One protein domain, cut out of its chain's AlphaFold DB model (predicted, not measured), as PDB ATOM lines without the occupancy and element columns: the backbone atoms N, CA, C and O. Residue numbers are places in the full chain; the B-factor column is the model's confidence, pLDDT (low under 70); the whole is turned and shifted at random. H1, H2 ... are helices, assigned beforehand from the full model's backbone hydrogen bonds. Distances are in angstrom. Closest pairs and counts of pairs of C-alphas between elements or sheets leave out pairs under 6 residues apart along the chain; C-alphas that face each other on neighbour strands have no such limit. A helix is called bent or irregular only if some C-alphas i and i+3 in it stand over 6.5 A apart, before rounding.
ATOM      1  N   LYS A   2      21.950  20.477 -39.139       36.06
ATOM      2  CA  LYS A   2      21.658  21.751 -39.852       36.06
ATOM      3  C   LYS A   2      21.795  23.028 -38.994       36.06
ATOM      4  O   LYS A   2      22.300  24.025 -39.488       36.06
ATOM      5  N   ILE A   3      21.440  22.993 -37.706       40.03
ATOM      6  CA  ILE A   3      21.510  24.173 -36.812       40.03
ATOM      7  C   ILE A   3      22.963  24.579 -36.492       40.03
ATOM      8  O   ILE A   3      23.294  25.760 -36.510       40.03
ATOM      9  N   GLN A   4      23.860  23.605 -36.301       32.06
ATOM     10  CA  GLN A   4      25.299  23.850 -36.101       32.06
ATOM     11  C   GLN A   4      25.959  24.488 -37.337       32.06
ATOM     12  O   GLN A   4      26.813  25.361 -37.198       32.06
ATOM     13  N   SER A   5      25.525  24.099 -38.542       41.34
ATOM     14  CA  SER A   5      25.976  24.701 -39.804       41.34
ATOM     15  C   SER A   5      25.479  26.139 -39.986       41.34
ATOM     16  O   SER A   5      26.218  26.957 -40.536       41.34
ATOM     17  N   TYR A   6      24.275  26.466 -39.504       43.44
ATOM     18  CA  TYR A   6      23.778  27.842 -39.489       43.44
ATOM     19  C   TYR A   6      24.573  28.687 -38.485       43.44
ATOM     20  O   TYR A   6      25.187  29.667 -38.889       43.44
ATOM     21  N   LEU A   7      24.677  28.265 -37.221       43.22
ATOM     22  CA  LEU A   7      25.427  28.992 -36.183       43.22
ATOM     23  C   LEU A   7      26.887  29.268 -36.567       43.22
ATOM     24  O   LEU A   7      27.379  30.360 -36.306       43.22
ATOM     25  N   TYR A   8      27.567  28.326 -37.232       49.38
ATOM     26  CA  TYR A   8      28.939  28.526 -37.709       49.38
ATOM     27  C   TYR A   8      29.036  29.640 -38.767       49.38
ATOM     28  O   TYR A   8      29.949  30.459 -38.711       49.38
ATOM     29  N   LYS A   9      28.057  29.729 -39.678       56.19
ATOM     30  CA  LYS A   9      28.011  30.733 -40.753       56.19
ATOM     31  C   LYS A   9      27.719  32.155 -40.247       56.19
ATOM     32  O   LYS A   9      28.075  33.112 -40.926       56.19
ATOM     33  N   TYR A  10      27.112  32.302 -39.064       70.56
ATOM     34  CA  TYR A  10      26.746  33.604 -38.485       70.56
ATOM     35  C   TYR A  10      27.694  34.109 -37.393       70.56
ATOM     36  O   TYR A  10      27.484  35.213 -36.899       70.56
ATOM     37  N   LYS A  11      28.753  33.371 -37.022       83.62
ATOM     38  CA  LYS A  11      29.685  33.807 -35.961       83.62
ATOM     39  C   LYS A  11      30.288  35.184 -36.243       83.62
ATOM     40  O   LYS A  11      30.261  36.051 -35.377       83.62
ATOM     41  N   ILE A  12      30.778  35.392 -37.468       89.00
ATOM     42  CA  ILE A  12      31.349  36.677 -37.900       89.00
ATOM     43  C   ILE A  12      30.282  37.773 -37.856       89.00
ATOM     44  O   ILE A  12      30.556  38.858 -37.355       89.00
ATOM     45  N   SER A  13      29.055  37.486 -38.301       91.38
ATOM     46  CA  SER A  13      27.973  38.473 -38.278       91.38
ATOM     47  C   SER A  13      27.546  38.869 -36.868       91.38
ATOM     48  O   SER A  13      27.285  40.041 -36.633       91.38
ATOM     49  N   VAL A  14      27.500  37.923 -35.924       92.94
ATOM     50  CA  VAL A  14      27.183  38.215 -34.517       92.94
ATOM     51  C   VAL A  14      28.262  39.099 -33.900       92.94
ATOM     52  O   VAL A  14      27.930  40.095 -33.264       92.94
ATOM     53  N   ILE A  15      29.542  38.793 -34.136       93.94
ATOM     54  CA  ILE A  15      30.644  39.659 -33.697       93.94
ATOM     55  C   ILE A  15      30.505  41.045 -34.337       93.94
ATOM     56  O   ILE A  15      30.603  42.045 -33.639       93.94
ATOM     57  N   GLY A  16      30.198  41.111 -35.636       95.69
ATOM     58  CA  GLY A  16      29.969  42.374 -36.335       95.69
ATOM     59  C   GLY A  16      28.856  43.215 -35.710       95.69
ATOM     60  O   GLY A  16      29.037  44.409 -35.497       95.69
ATOM     61  N   LEU A  17      27.737  42.588 -35.333       96.19
ATOM     62  CA  LEU A  17      26.644  43.258 -34.628       96.19
ATOM     63  C   LEU A  17      27.085  43.795 -33.259       96.19
ATOM     64  O   LEU A  17      26.758  44.928 -32.923       96.19
ATOM     65  N   LEU A  18      27.851  43.014 -32.489       95.94
ATOM     66  CA  LEU A  18      28.394  43.461 -31.203       95.94
ATOM     67  C   LEU A  18      29.339  44.659 -31.365       95.94
ATOM     68  O   LEU A  18      29.264  45.589 -30.570       95.94
ATOM     69  N   LEU A  19      30.182  44.671 -32.405       96.06
ATOM     70  CA  LEU A  19      31.056  45.811 -32.700       96.06
ATOM     71  C   LEU A  19      30.256  47.057 -33.100       96.06
ATOM     72  O   LEU A  19      30.573  48.143 -32.631       96.06
ATOM     73  N   ILE A  20      29.191  46.914 -33.898       96.62
ATOM     74  CA  ILE A  20      28.298  48.042 -34.219       96.62
ATOM     75  C   ILE A  20      27.685  48.610 -32.938       96.62
ATOM     76  O   ILE A  20      27.720  49.820 -32.726       96.62
ATOM     77  N   LEU A  21      27.142  47.744 -32.074       94.75
ATOM     78  CA  LEU A  21      26.555  48.163 -30.802       94.75
ATOM     79  C   LEU A  21      27.588  48.865 -29.917       94.75
ATOM     80  O   LEU A  21      27.268  49.901 -29.343       94.75
ATOM     81  N   LEU A  22      28.821  48.355 -29.858       91.94
ATOM     82  CA  LEU A  22      29.919  48.992 -29.136       91.94
ATOM     83  C   LEU A  22      30.248  50.377 -29.709       91.94
ATOM     84  O   LEU A  22      30.351  51.324 -28.941       91.94
ATOM     85  N   GLY A  23      30.346  50.522 -31.034       91.56
ATOM     86  CA  GLY A  23      30.595  51.813 -31.684       91.56
ATOM     87  C   GLY A  23      29.499  52.844 -31.396       91.56
ATOM     88  O   GLY A  23      29.801  53.985 -31.064       91.56
ATOM     89  N   VAL A  24      28.225  52.431 -31.442       90.56
ATOM     90  CA  VAL A  24      27.086  53.289 -31.057       90.56
ATOM     91  C   VAL A  24      27.124  53.643 -29.570       90.56
ATOM     92  O   VAL A  24      26.738  54.746 -29.193       90.56
ATOM     93  N   PHE A  25      27.555  52.712 -28.719       89.25
ATOM     94  CA  PHE A  25      27.645  52.929 -27.280       89.25
ATOM     95  C   PHE A  25      28.777  53.906 -26.936       89.25
ATOM     96  O   PHE A  25      28.529  54.834 -26.179       89.25
ATOM     97  N   ILE A  26      29.955  53.780 -27.558       87.94
ATOM     98  CA  ILE A  26      31.059  54.749 -27.421       87.94
ATOM     99  C   ILE A  26      30.585  56.140 -27.845       87.94
ATOM    100  O   ILE A  26      30.670  57.064 -27.055       87.94
ATOM    101  N   PHE A  27      29.965  56.256 -29.024       85.06
ATOM    102  CA  PHE A  27      29.463  57.530 -29.555       85.06
ATOM    103  C   PHE A  27      28.427  58.233 -28.657       85.06
ATOM    104  O   PHE A  27      28.186  59.427 -28.802       85.06
ATOM    105  N   LYS A  28      27.737  57.486 -27.786       84.81
ATOM    106  CA  LYS A  28      26.733  58.035 -26.862       84.81
ATOM    107  C   LYS A  28      27.260  58.275 -25.451       84.81
ATOM    108  O   LYS A  28      26.595  58.983 -24.696       84.81
ATOM    109  N   TYR A  29      28.352  57.622 -25.065       83.19
ATOM    110  CA  TYR A  29      28.829  57.579 -23.689       83.19
ATOM    111  C   TYR A  29      30.354  57.750 -23.645       83.19
ATOM    112  O   TYR A  29      31.101  56.768 -23.672       83.19
ATOM    113  N   ASP A  30      30.794  58.993 -23.458       69.62
ATOM    114  CA  ASP A  30      32.204  59.417 -23.435       69.62
ATOM    115  C   ASP A  30      33.066  58.626 -22.426       69.62
ATOM    116  O   ASP A  30      34.259  58.405 -22.624       69.62
ATOM    117  N   ASN A  31      32.460  58.109 -21.349       75.69
ATOM    118  CA  ASN A  31      33.154  57.386 -20.272       75.69
ATOM    119  C   ASN A  31      33.852  56.085 -20.720       75.69
ATOM    120  O   ASN A  31      34.707  55.566 -20.002       75.69
ATOM    121  N   LEU A  32      33.479  55.518 -21.871       77.25
ATOM    122  CA  LEU A  32      34.079  54.279 -22.384       77.25
ATOM    123  C   LEU A  32      35.402  54.505 -23.104       77.25
ATOM    124  O   LEU A  32      36.186  53.559 -23.228       77.25
ATOM    125  N   ASP A  33      35.655  55.733 -23.557       74.12
ATOM    126  CA  ASP A  33      36.871  56.096 -24.279       74.12
ATOM    127  C   ASP A  33      38.118  55.744 -23.452       74.12
ATOM    128  O   ASP A  33      39.063  55.162 -23.976       74.12
ATOM    129  N   ILE A  34      38.061  55.919 -22.125       81.62
ATOM    130  CA  ILE A  34      39.143  55.580 -21.180       81.62
ATOM    131  C   ILE A  34      39.584  54.109 -21.284       81.62
ATOM    132  O   ILE A  34      40.764  53.802 -21.117       81.62
ATOM    133  N   TYR A  35      38.660  53.187 -21.567       84.94
ATOM    134  CA  TYR A  35      38.955  51.751 -21.647       84.94
ATOM    135  C   TYR A  35      39.300  51.292 -23.062       84.94
ATOM    136  O   TYR A  35      40.092  50.368 -23.246       84.94
ATOM    137  N   ILE A  36      38.685  51.915 -24.062       85.19
ATOM    138  CA  ILE A  36      38.812  51.526 -25.464       85.19
ATOM    139  C   ILE A  36      40.062  52.133 -26.093       85.19
ATOM    140  O   ILE A  36      40.809  51.437 -26.784       85.19
ATOM    141  N   ARG A  37      40.320  53.409 -25.809       83.00
ATOM    142  CA  ARG A  37      41.384  54.184 -26.434       83.00
ATOM    143  C   ARG A  37      42.784  53.588 -26.230       83.00
ATOM    144  O   ARG A  37      43.528  53.545 -27.209       83.00
ATOM    145  N   PRO A  38      43.166  53.041 -25.058       87.56
ATOM    146  CA  PRO A  38      44.460  52.368 -24.909       87.56
ATOM    147  C   PRO A  38      44.650  51.175 -25.857       87.56
ATOM    148  O   PRO A  38      45.771  50.888 -26.278       87.56
ATOM    149  N   LEU A  39      43.565  50.479 -26.215       85.81
ATOM    150  CA  LEU A  39      43.611  49.351 -27.146       85.81
ATOM    151  C   LEU A  39      43.690  49.833 -28.594       85.81
ATOM    152  O   LEU A  39      44.490  49.318 -29.379       85.81
ATOM    153  N   THR A  40      42.866  50.812 -28.961       89.06
ATOM    154  CA  THR A  40      42.779  51.298 -30.339       89.06
ATOM    155  C   THR A  40      43.966  52.167 -30.728       89.06
ATOM    156  O   THR A  40      44.412  52.082 -31.867       89.06
ATOM    157  N   GLN A  41      44.564  52.921 -29.799       87.69
ATOM    158  CA  GLN A  41      45.743  53.764 -30.045       87.69
ATOM    159  C   GLN A  41      46.930  53.010 -30.653       87.69
ATOM    160  O   GLN A  41      47.724  53.616 -31.371       87.69
ATOM    161  N   ILE A  42      47.045  51.700 -30.420       87.38
ATOM    162  CA  ILE A  42      48.110  50.865 -30.996       87.38
ATOM    163  C   ILE A  42      48.067  50.899 -32.530       87.38
ATOM    164  O   ILE A  42      49.108  50.930 -33.182       87.38
ATOM    165  N   PHE A  43      46.866  50.909 -33.115       90.25
ATOM    166  CA  PHE A  43      46.670  50.902 -34.568       90.25
ATOM    167  C   PHE A  43      46.008  52.177 -35.113       90.25
ATOM    168  O   PHE A  43      46.127  52.464 -36.303       90.25
ATOM    169  N   LEU A  44      45.408  52.988 -34.243       88.06
ATOM    170  CA  LEU A  44      44.798  54.286 -34.528       88.06
ATOM    171  C   LEU A  44      45.516  55.428 -33.798       88.06
ATOM    172  O   LEU A  44      44.869  56.348 -33.318       88.06
ATOM    173  N   MET A  45      46.848  55.374 -33.673       81.94
ATOM    174  CA  MET A  45      47.629  56.369 -32.919       81.94
ATOM    175  C   MET A  45      47.242  57.817 -33.264       81.94
ATOM    176  O   MET A  45      47.012  58.156 -34.428       81.94
ATOM    177  N   GLY A  46      47.177  58.666 -32.232       68.56
ATOM    178  CA  GLY A  46      46.473  59.948 -32.308       68.56
ATOM    179  C   GLY A  46      44.957  59.748 -32.342       68.56
ATOM    180  O   GLY A  46      44.266  60.479 -33.058       68.56
ATOM    181  N   SER A  47      44.461  58.697 -31.669       57.56
ATOM    182  CA  SER A  47      43.047  58.328 -31.712       57.56
ATOM    183  C   SER A  47      42.212  59.427 -31.075       57.56
ATOM    184  O   SER A  47      42.507  59.863 -29.961       57.56
ATOM    185  N   SER A  48      41.194  59.864 -31.803       73.94
ATOM    186  CA  SER A  48      40.077  60.627 -31.267       73.94
ATOM    187  C   SER A  48      38.882  59.692 -31.146       73.94
ATOM    188  O   SER A  48      38.839  58.634 -31.776       73.94
ATOM    189  N   GLU A  49      37.876  60.107 -30.389       80.69
ATOM    190  CA  GLU A  49      36.696  59.288 -30.119       80.69
ATOM    191  C   GLU A  49      36.001  58.938 -31.440       80.69
ATOM    192  O   GLU A  49      35.587  57.806 -31.678       80.69
ATOM    193  N   GLY A  50      36.018  59.890 -32.380       82.56
ATOM    194  CA  GLY A  50      35.548  59.693 -33.745       82.56
ATOM    195  C   GLY A  50      36.265  58.568 -34.501       82.56
ATOM    196  O   GLY A  50      35.602  57.836 -35.233       82.56
ATOM    197  N   LYS A  51      37.581  58.378 -34.327       88.06
ATOM    198  CA  LYS A  51      38.324  57.275 -34.973       88.06
ATOM    199  C   LYS A  51      37.926  55.924 -34.387       88.06
ATOM    200  O   LYS A  51      37.742  54.973 -35.146       88.06
ATOM    201  N   ASP A  52      37.746  55.856 -33.071       90.12
ATOM    202  CA  ASP A  52      37.338  54.633 -32.377       90.12
ATOM    203  C   ASP A  52      35.921  54.219 -32.795       90.12
ATOM    204  O   ASP A  52      35.703  53.088 -33.237       90.12
ATOM    205  N   VAL A  53      34.973  55.163 -32.769       90.12
ATOM    206  CA  VAL A  53      33.600  54.958 -33.251       90.12
ATOM    207  C   VAL A  53      33.601  54.509 -34.713       90.12
ATOM    208  O   VAL A  53      32.985  53.495 -35.050       90.12
ATOM    209  N   LEU A  54      34.323  55.223 -35.584       91.25
ATOM    210  CA  LEU A  54      34.393  54.905 -37.009       91.25
ATOM    211  C   LEU A  54      34.962  53.501 -37.243       91.25
ATOM    212  O   LEU A  54      34.431  52.757 -38.065       91.25
ATOM    213  N   PHE A  55      35.995  53.109 -36.497       94.81
ATOM    214  CA  PHE A  55      36.579  51.775 -36.575       94.81
ATOM    215  C   PHE A  55      35.582  50.677 -36.219       94.81
ATOM    216  O   PHE A  55      35.394  49.750 -37.010       94.81
ATOM    217  N   PHE A  56      34.910  50.785 -35.072       95.50
ATOM    218  CA  PHE A  56      33.956  49.765 -34.642       95.50
ATOM    219  C   PHE A  56      32.740  49.676 -35.561       95.50
ATOM    220  O   PHE A  56      32.295  48.569 -35.874       95.50
ATOM    221  N   LEU A  57      32.241  50.815 -36.051       95.25
ATOM    222  CA  LEU A  57      31.134  50.842 -37.000       95.25
ATOM    223  C   LEU A  57      31.527  50.247 -38.356       95.25
ATOM    224  O   LEU A  57      30.796  49.394 -38.850       95.25
ATOM    225  N   LEU A  58      32.676  50.626 -38.933       96.31
ATOM    226  CA  LEU A  58      33.143  50.095 -40.222       96.31
ATOM    227  C   LEU A  58      33.453  48.601 -40.146       96.31
ATOM    228  O   LEU A  58      32.962  47.812 -40.956       96.31
ATOM    229  N   MET A  59      34.256  48.196 -39.163       96.94
ATOM    230  CA  MET A  59      34.624  46.795 -38.987       96.94
ATOM    231  C   MET A  59      33.378  45.957 -38.694       96.94
ATOM    232  O   MET A  59      33.168  44.909 -39.311       96.94
ATOM    233  N   GLY A  60      32.520  46.441 -37.794       97.31
ATOM    234  CA  GLY A  60      31.281  45.780 -37.419       97.31
ATOM    235  C   GLY A  60      30.309  45.637 -38.587       97.31
ATOM    236  O   GLY A  60      29.813  44.534 -38.835       97.31
ATOM    237  N   SER A  61      30.093  46.703 -39.365       97.44
ATOM    238  CA  SER A  61      29.218  46.677 -40.541       97.44
ATOM    239  C   SER A  61      29.740  45.724 -41.605       97.44
ATOM    240  O   SER A  61      28.966  44.916 -42.124       97.44
ATOM    241  N   MET A  62      31.048  45.741 -41.883       97.06
ATOM    242  CA  MET A  62      31.654  44.825 -42.844       97.06
ATOM    243  C   MET A  62      31.524  43.369 -42.398       97.06
ATOM    244  O   MET A  62      31.152  42.516 -43.202       97.06
ATOM    245  N   MET A  63      31.781  43.069 -41.121       95.69
ATOM    246  CA  MET A  63      31.623  41.719 -40.571       95.69
ATOM    247  C   MET A  63      30.166  41.260 -40.627       95.69
ATOM    248  O   MET A  63      29.895  40.140 -41.069       95.69
ATOM    249  N   PHE A  64      29.226  42.133 -40.258       95.38
ATOM    250  CA  PHE A  64      27.798  41.838 -40.272       95.38
ATOM    251  C   PHE A  64      27.316  41.421 -41.666       95.38
ATOM    252  O   PHE A  64      26.700  40.360 -41.807       95.38
ATOM    253  N   ILE A  65      27.671  42.197 -42.698       93.81
ATOM    254  CA  ILE A  65      27.215  41.964 -44.078       93.81
ATOM    255  C   ILE A  65      28.119  41.036 -44.895       93.81
ATOM    256  O   ILE A  65      27.716  40.603 -45.977       93.81
ATOM    257  N   SER A  66      29.303  40.674 -44.391       92.50
ATOM    258  CA  SER A  66      30.275  39.817 -45.087       92.50
ATOM    259  C   SER A  66      29.696  38.522 -45.682       92.50
ATOM    260  O   SER A  66      30.095  38.177 -46.804       92.50
ATOM    261  N   PRO A  67      28.712  37.820 -45.069       90.38
ATOM    262  CA  PRO A  67      28.168  36.603 -45.668       90.38
ATOM    263  C   PRO A  67      27.496  36.838 -47.026       90.38
ATOM    264  O   PRO A  67      27.493  35.931 -47.863       90.38
ATOM    265  N   LEU A  68      26.969  38.044 -47.279       90.19
ATOM    266  CA  LEU A  68      26.353  38.418 -48.558       90.19
ATOM    267  C   LEU A  68      27.376  38.514 -49.701       90.19
ATOM    268  O   LEU A  68      27.006  38.307 -50.859       90.19
ATOM    269  N   PHE A  69      28.642  38.785 -49.371       90.00
ATOM    270  CA  PHE A  69      29.754  38.987 -50.307       90.00
ATOM    271  C   PHE A  69      30.698  37.777 -50.419       90.00
ATOM    272  O   PHE A  69      31.558  37.747 -51.300       90.00
ATOM    273  N   SER A  70      30.524  36.768 -49.557       85.06
ATOM    274  CA  SER A  70      31.226  35.479 -49.648       85.06
ATOM    275  C   SER A  70      30.964  34.770 -50.988       85.06
ATOM    276  O   SER A  70      30.016  35.107 -51.695       85.06
ATOM    277  N   SER A  71      31.762  33.757 -51.354       78.38
ATOM    278  CA  SER A  71      31.608  33.078 -52.660       78.38
ATOM    279  C   SER A  71      30.224  32.484 -52.922       78.38
ATOM    280  O   SER A  71      29.757  32.487 -54.056       78.38
ATOM    281  N   LYS A  72      29.541  32.032 -51.864       80.31
ATOM    282  CA  LYS A  72      28.161  31.518 -51.907       80.31
ATOM    283  C   LYS A  72      27.118  32.580 -51.530       80.31
ATOM    284  O   LYS A  72      25.969  32.245 -51.248       80.31
ATOM    285  N   GLY A  73      27.533  33.838 -51.430       82.94
ATOM    286  CA  GLY A  73      26.707  34.976 -51.061       82.94
ATOM    287  C   GLY A  73      25.879  35.496 -52.234       82.94
ATOM    288  O   GLY A  73      26.270  35.403 -53.399       82.94
ATOM    289  N   TYR A  74      24.723  36.078 -51.915       86.19
ATOM    290  CA  TYR A  74      23.780  36.603 -52.903       86.19
ATOM    291  C   TYR A  74      24.397  37.674 -53.814       86.19
ATOM    292  O   TYR A  74      24.230  37.628 -55.034       86.19
ATOM    293  N   LEU A  75      25.146  38.624 -53.239       86.06
ATOM    294  CA  LEU A  75      25.736  39.728 -53.998       86.06
ATOM    295  C   LEU A  75      26.886  39.254 -54.884       86.06
ATOM    296  O   LEU A  75      27.045  39.752 -55.995       86.06
ATOM    297  N   ARG A  76      27.644  38.243 -54.444       83.38
ATOM    298  CA  ARG A  76      28.684  37.627 -55.275       83.38
ATOM    299  C   ARG A  76      28.095  36.891 -56.476       83.38
ATOM    300  O   ARG A  76      28.596  37.062 -57.585       83.38
ATOM    301  N   GLY A  77      27.008  36.146 -56.268       79.62
ATOM    302  CA  GLY A  77      26.253  35.521 -57.355       79.62
ATOM    303  C   GLY A  77      25.768  36.556 -58.372       79.62
ATOM    304  O   GLY A  77      26.016  36.405 -59.565       79.62
ATOM    305  N   LYS A  78      25.187  37.670 -57.902       85.50
ATOM    306  CA  LYS A  78      24.774  38.784 -58.771       85.50
ATOM    307  C   LYS A  78      25.928  39.407 -59.559       85.50
ATOM    308  O   LYS A  78      25.781  39.661 -60.750       85.50
ATOM    309  N   LEU A  79      27.072  39.628 -58.917       84.56
ATOM    310  CA  LEU A  79      28.229  40.224 -59.581       84.56
ATOM    311  C   LEU A  79      28.770  39.325 -60.704       84.56
ATOM    312  O   LEU A  79      29.216  39.829 -61.728       84.56
ATOM    313  N   SER A  80      28.672  38.000 -60.551       77.31
ATOM    314  CA  SER A  80      29.148  37.042 -61.557       77.31
ATOM    315  C   SER A  80      28.343  37.031 -62.866       77.31
ATOM    316  O   SER A  80      28.842  36.521 -63.869       77.31
ATOM    317  N   TYR A  81      27.140  37.627 -62.895       80.06
ATOM    318  CA  TYR A  81      26.391  37.848 -64.142       80.06
ATOM    319  C   TYR A  81      27.039  38.908 -65.034       80.06
ATOM    320  O   TYR A  81      26.828  38.906 -66.245       80.06
ATOM    321  N   PHE A  82      27.839  39.810 -64.461       84.12
ATOM    322  CA  PHE A  82      28.632  40.739 -65.248       84.12
ATOM    323  C   PHE A  82      29.859  40.001 -65.781       84.12
ATOM    324  O   PHE A  82      30.756  39.644 -65.016       84.12
ATOM    325  N   ASN A  83      29.919  39.810 -67.104       79.81
ATOM    326  CA  ASN A  83      30.997  39.070 -67.776       79.81
ATOM    327  C   ASN A  83      32.404  39.514 -67.341       79.81
ATOM    328  O   ASN A  83      33.291  38.677 -67.209       79.81
ATOM    329  N   TYR A  84      32.589  40.804 -67.053       84.62
ATOM    330  CA  TYR A  84      33.865  41.367 -66.611       84.62
ATOM    331  C   TYR A  84      34.370  40.799 -65.269       84.62
ATOM    332  O   TYR A  84      35.571  40.620 -65.092       84.62
ATOM    333  N   PHE A  85      33.468  40.481 -64.333       86.31
ATOM    334  CA  PHE A  85      33.811  40.032 -62.975       86.31
ATOM    335  C   PHE A  85      33.647  38.524 -62.762       86.31
ATOM    336  O   PHE A  85      33.891  38.029 -61.659       86.31
ATOM    337  N   LYS A  86      33.241  37.780 -63.795       82.31
ATOM    338  CA  LYS A  86      32.908  36.353 -63.701       82.31
ATOM    339  C   LYS A  86      34.058  35.501 -63.155       82.31
ATOM    340  O   LYS A  86      33.824  34.598 -62.358       82.31
ATOM    341  N   GLU A  87      35.287  35.804 -63.561       85.25
ATOM    342  CA  GLU A  87      36.486  35.040 -63.181       85.25
ATOM    343  C   GLU A  87      37.241  35.629 -61.987       85.25
ATOM    344  O   GLU A  87      38.192  35.023 -61.491       85.25
ATOM    345  N   TRP A  88      36.824  36.801 -61.504       90.06
ATOM    346  CA  TRP A  88      37.536  37.475 -60.430       90.06
ATOM    347  C   TRP A  88      37.424  36.668 -59.140       90.06
ATOM    348  O   TRP A  88      36.347  36.221 -58.740       90.06
ATOM    349  N   LYS A  89      38.545  36.539 -58.436       90.19
ATOM    350  CA  LYS A  89      38.676  35.942 -57.105       90.19
ATOM    351  C   LYS A  89      38.859  37.037 -56.060       90.19
ATOM    352  O   LYS A  89      39.052  38.205 -56.380       90.19
ATOM    353  N   GLY A  90      38.806  36.672 -54.778       91.44
ATOM    354  CA  GLY A  90      38.983  37.635 -53.681       91.44
ATOM    355  C   GLY A  90      40.301  38.426 -53.763       91.44
ATOM    356  O   GLY A  90      40.328  39.608 -53.438       91.44
ATOM    357  N   ASN A  91      41.380  37.808 -54.260       93.62
ATOM    358  CA  ASN A  91      42.659  38.498 -54.471       93.62
ATOM    359  C   ASN A  91      42.608  39.554 -55.584       93.62
ATOM    360  O   ASN A  91      43.314  40.550 -55.465       93.62
ATOM    361  N   ASP A  92      41.782  39.384 -56.618       94.50
ATOM    362  CA  ASP A  92      41.671  40.362 -57.708       94.50
ATOM    363  C   ASP A  92      40.979  41.639 -57.216       94.50
ATOM    364  O   ASP A  92      41.485  42.742 -57.418       94.50
ATOM    365  N   PHE A  93      39.898  41.490 -56.442       96.19
ATOM    366  CA  PHE A  93      39.262  42.618 -55.751       96.19
ATOM    367  C   PHE A  93      40.217  43.292 -54.761       96.19
ATOM    368  O   PHE A  93      40.287  44.521 -54.723       96.19
ATOM    369  N   LEU A  94      40.996  42.513 -53.998       97.25
ATOM    370  CA  LEU A  94      41.990  43.071 -53.075       97.25
ATOM    371  C   LEU A  94      43.072  43.862 -53.821       97.25
ATOM    372  O   LEU A  94      43.431  44.952 -53.390       97.25
ATOM    373  N   LYS A  95      43.550  43.353 -54.963       97.31
ATOM    374  CA  LYS A  95      44.537  44.031 -55.813       97.31
ATOM    375  C   LYS A  95      44.026  45.384 -56.296       97.31
ATOM    376  O   LYS A  95      44.735  46.378 -56.182       97.31
ATOM    377  N   VAL A  96      42.797  45.431 -56.810       97.69
ATOM    378  CA  VAL A  96      42.180  46.688 -57.261       97.69
ATOM    379  C   VAL A  96      41.973  47.643 -56.091       97.69
ATOM    380  O   VAL A  96      42.261  48.829 -56.221       97.69
ATOM    381  N   THR A  97      41.570  47.124 -54.930       98.31
ATOM    382  CA  THR A  97      41.458  47.922 -53.702       98.31
ATOM    383  C   THR A  97      42.796  48.564 -53.340       98.31
ATOM    384  O   THR A  97      42.847  49.770 -53.127       98.31
ATOM    385  N   ILE A  98      43.891  47.795 -53.345       98.38
ATOM    386  CA  ILE A  98      45.249  48.299 -53.086       98.38
ATOM    387  C   ILE A  98      45.621  49.409 -54.076       98.38
ATOM    388  O   ILE A  98      46.120  50.449 -53.657       98.38
ATOM    389  N   ILE A  99      45.364  49.214 -55.373       98.25
ATOM    390  CA  ILE A  99      45.683  50.209 -56.410       98.25
ATOM    391  C   ILE A  99      44.920  51.517 -56.163       98.25
ATOM    392  O   ILE A  99      45.533  52.582 -56.156       98.25
ATOM    393  N   ILE A 100      43.608  51.442 -55.920       98.25
ATOM    394  CA  ILE A 100      42.769  52.620 -55.654       98.25
ATOM    395  C   ILE A 100      43.237  53.337 -54.387       98.25
ATOM    396  O   ILE A 100      43.379  54.557 -54.387       98.25
ATOM    397  N   ILE A 181      34.333  60.992 -51.951       93.00
ATOM    398  CA  ILE A 181      32.915  60.629 -51.803       93.00
ATOM    399  C   ILE A 181      32.593  59.356 -52.598       93.00
ATOM    400  O   ILE A 181      31.752  58.559 -52.191       93.00
ATOM    401  N   ILE A 182      33.297  59.132 -53.712       94.62
ATOM    402  CA  ILE A 182      33.162  57.936 -54.551       94.62
ATOM    403  C   ILE A 182      34.137  56.845 -54.090       94.62
ATOM    404  O   ILE A 182      33.772  55.671 -54.019       94.62
ATOM    405  N   ILE A 183      35.376  57.214 -53.762       95.75
ATOM    406  CA  ILE A 183      36.429  56.264 -53.384       95.75
ATOM    407  C   ILE A 183      36.102  55.563 -52.064       95.75
ATOM    408  O   ILE A 183      36.293  54.353 -51.969       95.75
ATOM    409  N   PHE A 184      35.588  56.279 -51.064       94.56
ATOM    410  CA  PHE A 184      35.242  55.714 -49.759       94.56
ATOM    411  C   PHE A 184      34.282  54.510 -49.862       94.56
ATOM    412  O   PHE A 184      34.667  53.409 -49.449       94.56
ATOM    413  N   PRO A 185      33.076  54.638 -50.460       95.50
ATOM    414  CA  PRO A 185      32.175  53.499 -50.607       95.50
ATOM    415  C   PRO A 185      32.740  52.439 -51.563       95.50
ATOM    416  O   PRO A 185      32.494  51.248 -51.372       95.50
ATOM    417  N   LEU A 186      33.529  52.833 -52.567       97.31
ATOM    418  CA  LEU A 186      34.145  51.892 -53.499       97.31
ATOM    419  C   LEU A 186      35.168  50.981 -52.804       97.31
ATOM    420  O   LEU A 186      35.104  49.765 -52.971       97.31
ATOM    421  N   VAL A 187      36.075  51.537 -51.995       98.06
ATOM    422  CA  VAL A 187      37.063  50.771 -51.211       98.06
ATOM    423  C   VAL A 187      36.358  49.848 -50.220       98.06
ATOM    424  O   VAL A 187      36.732  48.681 -50.105       98.06
ATOM    425  N   TYR A 188      35.296  50.326 -49.568       97.81
ATOM    426  CA  TYR A 188      34.467  49.513 -48.678       97.81
ATOM    427  C   TYR A 188      33.862  48.296 -49.403       97.81
ATOM    428  O   TYR A 188      34.014  47.153 -48.960       97.81
ATOM    429  N   LEU A 189      33.223  48.511 -50.559       96.81
ATOM    430  CA  LEU A 189      32.584  47.445 -51.337       96.81
ATOM    431  C   LEU A 189      33.596  46.474 -51.955       96.81
ATOM    432  O   LEU A 189      33.403  45.259 -51.882       96.81
ATOM    433  N   LEU A 190      34.684  46.975 -52.543       96.88
ATOM    434  CA  LEU A 190      35.747  46.124 -53.086       96.88
ATOM    435  C   LEU A 190      36.424  45.310 -51.977       96.88
ATOM    436  O   LEU A 190      36.676  44.118 -52.163       96.88
ATOM    437  N   GLY A 191      36.622  45.910 -50.801       97.06
ATOM    438  CA  GLY A 191      37.080  45.226 -49.596       97.06
ATOM    439  C   GLY A 191      36.167  44.062 -49.208       97.06
ATOM    440  O   GLY A 191      36.653  42.955 -48.973       97.06
ATOM    441  N   LEU A 192      34.845  44.247 -49.243       96.06
ATOM    442  CA  LEU A 192      33.882  43.164 -49.004       96.06
ATOM    443  C   LEU A 192      33.933  42.070 -50.075       96.06
ATOM    444  O   LEU A 192      33.956  40.885 -49.744       96.06
ATOM    445  N   PHE A 193      34.019  42.428 -51.358       94.94
ATOM    446  CA  PHE A 193      34.189  41.440 -52.430       94.94
ATOM    447  C   PHE A 193      35.534  40.701 -52.368       94.94
ATOM    448  O   PHE A 193      35.657  39.599 -52.918       94.94
ATOM    449  N   SER A 194      36.531  41.265 -51.681       95.25
ATOM    450  CA  SER A 194      37.842  40.646 -51.485       95.25
ATOM    451  C   SER A 194      37.854  39.499 -50.462       95.25
ATOM    452  O   SER A 194      38.792  38.689 -50.448       95.25
ATOM    453  N   ILE A 195      36.793  39.385 -49.651       91.94
ATOM    454  CA  ILE A 195      36.583  38.296 -48.685       91.94
ATOM    455  C   ILE A 195      36.548  36.947 -49.411       91.94
ATOM    456  O   ILE A 195      37.262  36.020 -49.027       91.94
ATOM    457  N   GLY A 196      35.778  36.850 -50.500       85.62
ATOM    458  CA  GLY A 196      35.739  35.682 -51.384       85.62
ATOM    459  C   GLY A 196      35.563  34.346 -50.646       85.62
ATOM    460  O   GLY A 196      34.568  34.135 -49.956       85.62
ATOM    461  N   GLU A 197      36.533  33.442 -50.824       84.81
ATOM    462  CA  GLU A 197      36.582  32.092 -50.221       84.81
ATOM    463  C   GLU A 197      37.571  31.980 -49.058       84.81
ATOM    464  O   GLU A 197      37.993  30.887 -48.675       84.81
ATOM    465  N   ARG A 198      37.999  33.115 -48.501       88.75
ATOM    466  CA  ARG A 198      38.947  33.114 -47.389       88.75
ATOM    467  C   ARG A 198      38.332  32.428 -46.169       88.75
ATOM    468  O   ARG A 198      37.135  32.530 -45.917       88.75
ATOM    469  N   ARG A 199      39.182  31.767 -45.383       88.44
ATOM    470  CA  ARG A 199      38.824  31.226 -44.061       88.44
ATOM    471  C   ARG A 199      38.447  32.356 -43.108       88.44
ATOM    472  O   ARG A 199      39.027  33.431 -43.210       88.44
ATOM    473  N   ASP A 200      37.575  32.080 -42.145       88.38
ATOM    474  CA  ASP A 200      37.002  33.068 -41.218       88.38
ATOM    475  C   ASP A 200      38.035  34.038 -40.623       88.38
ATOM    476  O   ASP A 200      37.882  35.251 -40.726       88.38
ATOM    477  N   TYR A 201      39.151  33.532 -40.091       89.00
ATOM    478  CA  TYR A 201      40.199  34.379 -39.510       89.00
ATOM    479  C   TYR A 201      40.900  35.277 -40.547       89.00
ATOM    480  O   TYR A 201      41.205  36.430 -40.258       89.00
ATOM    481  N   HIS A 202      41.099  34.804 -41.781       91.94
ATOM    482  CA  HIS A 202      41.596  35.641 -42.878       91.94
ATOM    483  C   HIS A 202      40.573  36.707 -43.287       91.94
ATOM    484  O   HIS A 202      40.976  37.790 -43.703       91.94
ATOM    485  N   GLN A 203      39.270  36.421 -43.188       93.06
ATOM    486  CA  GLN A 203      38.229  37.421 -43.442       93.06
ATOM    487  C   GLN A 203      38.300  38.538 -42.401       93.06
ATOM    488  O   GLN A 203      38.310  39.705 -42.777       93.06
ATOM    489  N   VAL A 204      38.432  38.187 -41.115       95.12
ATOM    490  CA  VAL A 204      38.582  39.165 -40.025       95.12
ATOM    491  C   VAL A 204      39.812  40.046 -40.244       95.12
ATOM    492  O   VAL A 204      39.692  41.262 -40.157       95.12
ATOM    493  N   ILE A 205      40.965  39.464 -40.603       95.88
ATOM    494  CA  ILE A 205      42.191  40.235 -40.881       95.88
ATOM    495  C   ILE A 205      41.990  41.195 -42.060       95.88
ATOM    496  O   ILE A 205      42.382  42.355 -41.972       95.88
ATOM    497  N   VAL A 206      41.368  40.743 -43.155       96.81
ATOM    498  CA  VAL A 206      41.095  41.610 -44.313       96.81
ATOM    499  C   VAL A 206      40.131  42.733 -43.941       96.81
ATOM    500  O   VAL A 206      40.397  43.878 -44.281       96.81
ATOM    501  N   ILE A 207      39.048  42.443 -43.220       97.75
ATOM    502  CA  ILE A 207      38.083  43.464 -42.792       97.75
ATOM    503  C   ILE A 207      38.747  44.481 -41.857       97.75
ATOM    504  O   ILE A 207      38.574  45.685 -42.043       97.75
ATOM    505  N   PHE A 208      39.547  44.014 -40.898       97.94
ATOM    506  CA  PHE A 208      40.337  44.870 -40.017       97.94
ATOM    507  C   PHE A 208      41.284  45.775 -40.817       97.94
ATOM    508  O   PHE A 208      41.327  46.985 -40.595       97.94
ATOM    509  N   ALA A 209      42.013  45.204 -41.778       98.06
ATOM    510  CA  ALA A 209      42.951  45.940 -42.613       98.06
ATOM    511  C   ALA A 209      42.245  46.994 -43.476       98.06
ATOM    512  O   ALA A 209      42.665  48.146 -43.495       98.06
ATOM    513  N   ILE A 210      41.133  46.632 -44.124       98.31
ATOM    514  CA  ILE A 210      40.331  47.555 -44.935       98.31
ATOM    515  C   ILE A 210      39.750  48.679 -44.076       98.31
ATOM    516  O   ILE A 210      39.802  49.833 -44.491       98.31
ATOM    517  N   SER A 211      39.256  48.375 -42.873       97.69
ATOM    518  CA  SER A 211      38.722  49.389 -41.954       97.69
ATOM    519  C   SER A 211      39.799  50.412 -41.582       97.69
ATOM    520  O   SER A 211      39.582  51.612 -41.724       97.69
ATOM    521  N   ASN A 212      40.997  49.949 -41.212       97.38
ATOM    522  CA  ASN A 212      42.142  50.823 -40.932       97.38
ATOM    523  C   ASN A 212      42.599  51.615 -42.159       97.38
ATOM    524  O   ASN A 212      42.915  52.794 -42.045       97.38
ATOM    525  N   THR A 213      42.602  51.002 -43.345       97.50
ATOM    526  CA  THR A 213      42.917  51.697 -44.595       97.50
ATOM    527  C   THR A 213      41.920  52.814 -44.883       97.50
ATOM    528  O   THR A 213      42.336  53.911 -45.235       97.50
ATOM    529  N   ILE A 214      40.622  52.560 -44.719       97.12
ATOM    530  CA  ILE A 214      39.578  53.570 -44.906       97.12
ATOM    531  C   ILE A 214      39.759  54.720 -43.907       97.12
ATOM    532  O   ILE A 214      39.707  55.882 -44.305       97.12
ATOM    533  N   ILE A 215      40.036  54.412 -42.637       95.38
ATOM    534  CA  ILE A 215      40.329  55.437 -41.626       95.38
ATOM    535  C   ILE A 215      41.589  56.215 -41.999       95.38
ATOM    536  O   ILE A 215      41.574  57.433 -41.929       95.38
ATOM    537  N   GLY A 216      42.653  55.551 -42.453       95.12
ATOM    538  CA  GLY A 216      43.890  56.204 -42.887       95.12
ATOM    539  C   GLY A 216      43.704  57.130 -44.088       95.12
ATOM    540  O   GLY A 216      44.352  58.171 -44.153       95.12
ATOM    541  N   LEU A 217      42.799  56.804 -45.019       95.19
ATOM    542  CA  LEU A 217      42.446  57.692 -46.132       95.19
ATOM    543  C   LEU A 217      41.778  58.984 -45.651       95.19
ATOM    544  O   LEU A 217      42.016  60.037 -46.230       95.19
ATOM    545  N   ILE A 218      40.943  58.901 -44.616       91.50
ATOM    546  CA  ILE A 218      40.188  60.046 -44.099       91.50
ATOM    547  C   ILE A 218      41.035  60.848 -43.113       91.50
ATOM    548  O   ILE A 218      41.150  62.060 -43.236       91.50
ATOM    549  N   ASP A 219      41.610  60.170 -42.128       85.62
ATOM    550  CA  ASP A 219      42.070  60.743 -40.870       85.62
ATOM    551  C   ASP A 219      43.562  60.448 -40.635       85.62
ATOM    552  O   ASP A 219      43.960  59.820 -39.645       85.62
ATOM    553  N   GLY A 220      44.388  60.884 -41.596       81.69
ATOM    554  CA  GLY A 220      45.839  60.948 -41.438       81.69
ATOM    555  C   GLY A 220      46.698  60.767 -42.693       81.69
ATOM    556  O   GLY A 220      47.895  61.042 -42.646       81.69
ATOM    557  N   GLY A 221      46.154  60.327 -43.825       92.12
ATOM    558  CA  GLY A 221      46.925  60.141 -45.060       92.12
ATOM    559  C   GLY A 221      47.962  59.006 -44.991       92.12
ATOM    560  O   GLY A 221      48.010  58.238 -44.030       92.12
ATOM    561  N   LEU A 222      48.799  58.887 -46.032       95.44
ATOM    562  CA  LEU A 222      49.667  57.719 -46.288       95.44
ATOM    563  C   LEU A 222      50.596  57.349 -45.123       95.44
ATOM    564  O   LEU A 222      50.844  56.171 -44.877       95.44
ATOM    565  N   LEU A 223      51.136  58.360 -44.442       94.38
ATOM    566  CA  LEU A 223      52.157  58.201 -43.405       94.38
ATOM    567  C   LEU A 223      51.555  58.071 -41.997       94.38
ATOM    568  O   LEU A 223      52.282  57.906 -41.014       94.38
ATOM    569  N   SER A 224      50.226  58.100 -41.877       93.19
ATOM    570  CA  SER A 224      49.549  57.880 -40.603       93.19
ATOM    571  C   SER A 224      49.612  56.426 -40.147       93.19
ATOM    572  O   SER A 224      49.747  55.490 -40.937       93.19
ATOM    573  N   THR A 225      49.480  56.223 -38.838       93.12
ATOM    574  CA  THR A 225      49.462  54.883 -38.242       93.12
ATOM    575  C   THR A 225      48.305  54.014 -38.767       93.12
ATOM    576  O   THR A 225      48.606  52.911 -39.230       93.12
ATOM    577  N   PRO A 226      47.038  54.490 -38.833       95.12
ATOM    578  CA  PRO A 226      45.953  53.727 -39.459       95.12
ATOM    579  C   PRO A 226      46.265  53.307 -40.901       95.12
ATOM    580  O   PRO A 226      46.048  52.152 -41.276       95.12
ATOM    581  N   ALA A 227      46.835  54.213 -41.706       95.81
ATOM    582  CA  ALA A 227      47.192  53.919 -43.089       95.81
ATOM    583  C   ALA A 227      48.255  52.822 -43.187       95.81
ATOM    584  O   ALA A 227      48.071  51.865 -43.940       95.81
ATOM    585  N   MET A 228      49.333  52.919 -42.405       95.69
ATOM    586  CA  MET A 228      50.408  51.925 -42.395       95.69
ATOM    587  C   MET A 228      49.922  50.560 -41.896       95.69
ATOM    588  O   MET A 228      50.233  49.542 -42.516       95.69
ATOM    589  N   VAL A 229      49.113  50.522 -40.832       96.31
ATOM    590  CA  VAL A 229      48.528  49.272 -40.323       96.31
ATOM    591  C   VAL A 229      47.599  48.656 -41.367       96.31
ATOM    592  O   VAL A 229      47.753  47.481 -41.708       96.31
ATOM    593  N   GLY A 230      46.693  49.445 -41.943       97.25
ATOM    594  CA  GLY A 230      45.777  48.984 -42.983       97.25
ATOM    595  C   GLY A 230      46.509  48.466 -44.225       97.25
ATOM    596  O   GLY A 230      46.263  47.340 -44.663       97.25
ATOM    597  N   LEU A 231      47.473  49.239 -44.744       97.56
ATOM    598  CA  LEU A 231      48.319  48.854 -45.880       97.56
ATOM    599  C   LEU A 231      49.098  47.567 -45.598       97.56
ATOM    600  O   LEU A 231      49.145  46.687 -46.458       97.56
ATOM    601  N   SER A 232      49.660  47.423 -44.394       97.19
ATOM    602  CA  SER A 232      50.384  46.211 -44.003       97.19
ATOM    603  C   SER A 232      49.481  44.977 -44.070       97.19
ATOM    604  O   SER A 232      49.870  43.949 -44.628       97.19
ATOM    605  N   GLY A 233      48.235  45.107 -43.601       96.94
ATOM    606  CA  GLY A 233      47.249  44.038 -43.624       96.94
ATOM    607  C   GLY A 233      46.807  43.675 -45.042       96.94
ATOM    608  O   GLY A 233      46.840  42.499 -45.402       96.94
ATOM    609  N   ILE A 234      46.444  44.651 -45.883       97.75
ATOM    610  CA  ILE A 234      45.974  44.354 -47.247       97.75
ATOM    611  C   ILE A 234      47.101  43.833 -48.148       97.75
ATOM    612  O   ILE A 234      46.884  42.873 -48.890       97.75
ATOM    613  N   LEU A 235      48.318  44.384 -48.051       97.56
ATOM    614  CA  LEU A 235      49.474  43.906 -48.815       97.56
ATOM    615  C   LEU A 235      49.914  42.521 -48.332       97.56
ATOM    616  O   LEU A 235      50.168  41.636 -49.149       97.56
ATOM    617  N   GLY A 236      49.947  42.299 -47.014       96.06
ATOM    618  CA  GLY A 236      50.237  40.992 -46.427       96.06
ATOM    619  C   GLY A 236      49.244  39.932 -46.904       96.06
ATOM    620  O   GLY A 236      49.652  38.915 -47.463       96.06
ATOM    621  N   MET A 237      47.942  40.203 -46.778       95.44
ATOM    622  CA  MET A 237      46.868  39.286 -47.184       95.44
ATOM    623  C   MET A 237      46.805  39.024 -48.693       95.44
ATOM    624  O   MET A 237      46.353  37.948 -49.098       95.44
ATOM    625  N   TYR A 238      47.238  39.979 -49.518       95.50
ATOM    626  CA  TYR A 238      47.383  39.797 -50.962       95.50
ATOM    627  C   TYR A 238      48.566  38.882 -51.302       95.50
ATOM    628  O   TYR A 238      48.459  38.020 -52.177       95.50
ATOM    629  N   SER A 239      49.676  39.023 -50.575       93.75
ATOM    630  CA  SER A 239      50.891  38.233 -50.780       93.75
ATOM    631  C   SER A 239      50.814  36.806 -50.226       93.75
ATOM    632  O   SER A 239      51.638  35.967 -50.594       93.75
ATOM    633  N   LEU A 240      49.832  36.480 -49.376       89.50
ATOM    634  CA  LEU A 240      49.631  35.117 -48.881       89.50
ATOM    635  C   LEU A 240      49.272  34.156 -50.026       89.50
ATOM    636  O   LEU A 240      48.150  34.136 -50.536       89.50
ATOM    637  N   LYS A 241      50.234  33.307 -50.391       84.12
ATOM    638  CA  LYS A 241      50.054  32.168 -51.299       84.12
ATOM    639  C   LYS A 241      50.008  30.870 -50.497       84.12
ATOM    640  O   LYS A 241      50.620  30.782 -49.434       84.12
ATOM    641  N   MET A 242      49.294  29.874 -51.018       78.75
ATOM    642  CA  MET A 242      49.288  28.510 -50.483       78.75
ATOM    643  C   MET A 242      50.096  27.599 -51.422       78.75
ATOM    644  O   MET A 242      49.820  27.625 -52.624       78.75
ATOM    645  N   PRO A 243      51.059  26.806 -50.914       83.31
ATOM    646  CA  PRO A 243      51.478  26.706 -49.510       83.31
ATOM    647  C   PRO A 243      52.163  27.986 -48.994       83.31
ATOM    648  O   PRO A 243      52.821  28.702 -49.750       83.31
ATOM    649  N   PHE A 244      51.979  28.281 -47.701       86.81
ATOM    650  CA  PHE A 244      52.551  29.473 -47.074       86.81
ATOM    651  C   PHE A 244      54.080  29.397 -47.036       86.81
ATOM    652  O   PHE A 244      54.658  28.379 -46.664       86.81
ATOM    653  N   SER A 245      54.724  30.512 -47.373       89.88
ATOM    654  CA  SER A 245      56.157  30.720 -47.198       89.88
ATOM    655  C   SER A 245      56.380  32.112 -46.613       89.88
ATOM    656  O   SER A 245      55.870  33.078 -47.191       89.88
ATOM    657  N   PRO A 246      57.171  32.259 -45.532       89.62
ATOM    658  CA  PRO A 246      57.525  33.567 -44.977       89.62
ATOM    659  C   PRO A 246      58.150  34.513 -46.007       89.62
ATOM    660  O   PRO A 246      57.979  35.725 -45.915       89.62
ATOM    661  N   LYS A 247      58.801  33.971 -47.048       92.12
ATOM    662  CA  LYS A 247      59.376  34.763 -48.147       92.12
ATOM    663  C   LYS A 247      58.335  35.623 -48.869       92.12
ATOM    664  O   LYS A 247      58.669  36.702 -49.347       92.12
ATOM    665  N   ASN A 248      57.072  35.192 -48.897       91.56
ATOM    666  CA  ASN A 248      55.984  35.968 -49.492       91.56
ATOM    667  C   ASN A 248      55.729  37.294 -48.753       91.56
ATOM    668  O   ASN A 248      55.173  38.221 -49.335       91.56
ATOM    669  N   LEU A 249      56.135  37.400 -47.483       93.94
ATOM    670  CA  LEU A 249      55.944  38.598 -46.668       93.94
ATOM    671  C   LEU A 249      57.116  39.586 -46.751       93.94
ATOM    672  O   LEU A 249      57.004  40.687 -46.220       93.94
ATOM    673  N   ILE A 250      58.207  39.255 -47.451       94.19
ATOM    674  CA  ILE A 250      59.372  40.146 -47.572       94.19
ATOM    675  C   ILE A 250      58.980  41.450 -48.274       94.19
ATOM    676  O   ILE A 250      59.199  42.527 -47.733       94.19
ATOM    677  N   THR A 251      58.348  41.362 -49.448       93.06
ATOM    678  CA  THR A 251      57.928  42.542 -50.220       93.06
ATOM    679  C   THR A 251      56.961  43.455 -49.458       93.06
ATOM    680  O   THR A 251      57.266  44.642 -49.352       93.06
ATOM    681  N   PRO A 252      55.828  42.973 -48.899       95.06
ATOM    682  CA  PRO A 252      54.934  43.853 -48.150       95.06
ATOM    683  C   PRO A 252      55.623  44.460 -46.921       95.06
ATOM    684  O   PRO A 252      55.441  45.644 -46.659       95.06
ATOM    685  N   THR A 253      56.480  43.706 -46.222       95.69
ATOM    686  CA  THR A 253      57.236  44.231 -45.072       95.69
ATOM    687  C   THR A 253      58.210  45.330 -45.489       95.69
ATOM    688  O   THR A 253      58.259  46.372 -44.845       95.69
ATOM    689  N   ALA A 254      58.945  45.141 -46.588       96.62
ATOM    690  CA  ALA A 254      59.885  46.134 -47.101       96.62
ATOM    691  C   ALA A 254      59.186  47.444 -47.500       96.62
ATOM    692  O   ALA A 254      59.694  48.519 -47.191       96.62
ATOM    693  N   ILE A 255      58.002  47.366 -48.123       96.12
ATOM    694  CA  ILE A 255      57.198  48.550 -48.471       96.12
ATOM    695  C   ILE A 255      56.812  49.331 -47.208       96.12
ATOM    696  O   ILE A 255      57.002  50.543 -47.155       96.12
ATOM    697  N   ILE A 256      56.301  48.649 -46.179       97.25
ATOM    698  CA  ILE A 256      55.885  49.306 -44.933       97.25
ATOM    699  C   ILE A 256      57.088  49.877 -44.175       97.25
ATOM    700  O   ILE A 256      57.029  51.013 -43.711       97.25
ATOM    701  N   ALA A 257      58.202  49.144 -44.108       96.94
ATOM    702  CA  ALA A 257      59.438  49.635 -43.503       96.94
ATOM    703  C   ALA A 257      59.951  50.901 -44.208       96.94
ATOM    704  O   ALA A 257      60.330  51.860 -43.540       96.94
ATOM    705  N   LEU A 258      59.896  50.942 -45.544       97.06
ATOM    706  CA  LEU A 258      60.276  52.123 -46.316       97.06
ATOM    707  C   LEU A 258      59.376  53.327 -46.006       97.06
ATOM    708  O   LEU A 258      59.890  54.429 -45.853       97.06
ATOM    709  N   LEU A 259      58.059  53.132 -45.872       96.31
ATOM    710  CA  LEU A 259      57.134  54.211 -45.497       96.31
ATOM    711  C   LEU A 259      57.403  54.745 -44.082       96.31
ATOM    712  O   LEU A 259      57.360  55.957 -43.871       96.31
ATOM    713  N   ILE A 260      57.730  53.867 -43.129       95.25
ATOM    714  CA  ILE A 260      58.104  54.267 -41.763       95.25
ATOM    715  C   ILE A 260      59.401  55.084 -41.782       95.25
ATOM    716  O   ILE A 260      59.456  56.163 -41.194       95.25
ATOM    717  N   ILE A 261      60.427  54.604 -42.490       96.44
ATOM    718  CA  ILE A 261      61.701  55.318 -42.642       96.44
ATOM    719  C   ILE A 261      61.466  56.678 -43.308       96.44
ATOM    720  O   ILE A 261      61.955  57.691 -42.815       96.44
ATOM    721  N   LEU A 262      60.669  56.721 -44.379       95.31
ATOM    722  CA  LEU A 262      60.318  57.956 -45.075       95.31
ATOM    723  C   LEU A 262      59.638  58.960 -44.137       95.31
ATOM    724  O   LEU A 262      60.010  60.130 -44.138       95.31
ATOM    725  N   ARG A 263      58.688  58.516 -43.304       93.00
ATOM    726  CA  ARG A 263      58.026  59.374 -42.309       93.00
ATOM    727  C   ARG A 263      59.034  60.023 -41.359       93.00
ATOM    728  O   ARG A 263      58.943  61.223 -41.118       93.00
ATOM    729  N   VAL A 264      59.989  59.248 -40.839       92.62
ATOM    730  CA  VAL A 264      61.028  59.760 -39.928       92.62
ATOM    731  C   VAL A 264      61.956  60.731 -40.654       92.62
ATOM    732  O   VAL A 264      62.213  61.817 -40.142       92.62
ATOM    733  N   ILE A 265      62.407  60.384 -41.865       94.12
ATOM    734  CA  ILE A 265      63.270  61.251 -42.680       94.12
ATOM    735  C   ILE A 265      62.588  62.590 -42.953       94.12
ATOM    736  O   ILE A 265      63.215  63.624 -42.765       94.12
ATOM    737  N   LEU A 266      61.315  62.594 -43.357       92.38
ATOM    738  CA  LEU A 266      60.579  63.832 -43.626       92.38
ATOM    739  C   LEU A 266      60.404  64.686 -42.363       92.38
ATOM    740  O   LEU A 266      60.556  65.904 -42.435       92.38
ATOM    741  N   GLY A 267      60.140  64.062 -41.209       89.56
ATOM    742  CA  GLY A 267      60.076  64.766 -39.926       89.56
ATOM    743  C   GLY A 267      61.398  65.455 -39.583       89.56
ATOM    744  O   GLY A 267      61.419  66.656 -39.320       89.56
ATOM    745  N   VAL A 268      62.514  64.726 -39.668       92.00
ATOM    746  CA  VAL A 268      63.852  65.261 -39.363       92.00
ATOM    747  C   VAL A 268      64.292  66.307 -40.389       92.00
ATOM    748  O   VAL A 268      64.702  67.396 -40.009       92.00
ATOM    749  N   PHE A 269      64.185  66.009 -41.684       90.56
ATOM    750  CA  PHE A 269      64.669  66.883 -42.756       90.56
ATOM    751  C   PHE A 269      63.867  68.182 -42.868       90.56
ATOM    752  O   PHE A 269      64.423  69.222 -43.204       90.56
TER     753      PHE A 269
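What this domain is: This is residues 2 to 100 and 181 to 269 of the 347 residues of an uncharacterized protein of Methanobacteriales archaeon HGW-Methanobacteriales-1 (UniProt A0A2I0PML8). Helices H1b, H3, H7, H8 and H9 stand in a row, with H7 near the middle of the whole and H5 and H6 added beside H7 and H8. H5, H6, H7 and H8 make an up-and-down bundle, each running against the one before it; H3 packs on H6 and H7, H1b covers H3 from beyond, and H9 packs on H8. Short H2 and H4 lie at opposite ends of H3, and residues 2 to 7 of H1a stick out. The printed part has 188 residues with nine named helices, H1 to H9 in order, and no named strand: all helix. It is compact, with a radius of gyration of the C-alphas of 17.3 A and spans of 55 by 42 by 34 A.

Where its parts are: H1, residues 2 to 28, begins with C-alpha 2 at (21.658, 21.751, -39.852). By its hydrogen bonds it was assigned as one helix, but it is bent: C-alphas 9 and 12 are 7.4 A apart. Its arms are H1a, residues 2 to 9, and H1b, residues 12 to 28, 24.5 A long, at a steep tilt of 50 degrees. H2 is residues 30 to 40. H3, residues 49 to 69, is 29.5 A long and irregular, with C-alphas 64 and 67 7.5 A apart. H4 is residues 74 to 80, H5 90 to 100 and H6 181 to 193. H7, residues 200 to 218, is 27.3 A long, and H8, residues 225 to 239, is 20.9 A. H9, residues 246 to 269, 34.1 A long, is only just irregular, with C-alphas 248 and 251 6.9 A apart; C-alpha 269 is at (64.669, 66.883, -42.756).

How they stand to each other: H3 is the hub. It touches H1b at a shallow tilt of 24 degrees, opposite ways, with C-alphas of Gly 16 and Gly 60 closest, 3.8 A. H2 touches H3 residues 49 to 52 alone, Asp 33 to Glu 49, C-alphas 6.7 A. H3 and H4 touch only at the corner, C-alphas of Phe 69 and Arg 76 at 5.3 A. H3 touches H7, C-alphas of Met 59 and Ser 211 at 5.7 A. H6 and H7, H7 and H8, and H8 and H9 are helical hairpins; the closest C-alphas of H7 and H8, Gly 216 and Ala 227, are 4.0 A apart. Every O i to N i+4 pair is within hydrogen-bond range in H1a, H1b, H4, H5, H7 and H8, but 3 of 7 in H2, with 5 of 8 O i to N i+3 pairs, 14 of 17 in H3, 8 of 9 in H6 and 17 of 20 in H9.

The domain as a whole: The C-alphas of Lys 2 and Phe 269 are the two farthest apart, 62.4 A. Residues 101 to 180 are not printed; C-alphas 100 and 181 are 13.3 A apart across this cut. Of the links printed whole, none is long. Mean pLDDT of the printed part is 88.8; residues 2 to 9, 30 and 46 to 47 are under 70.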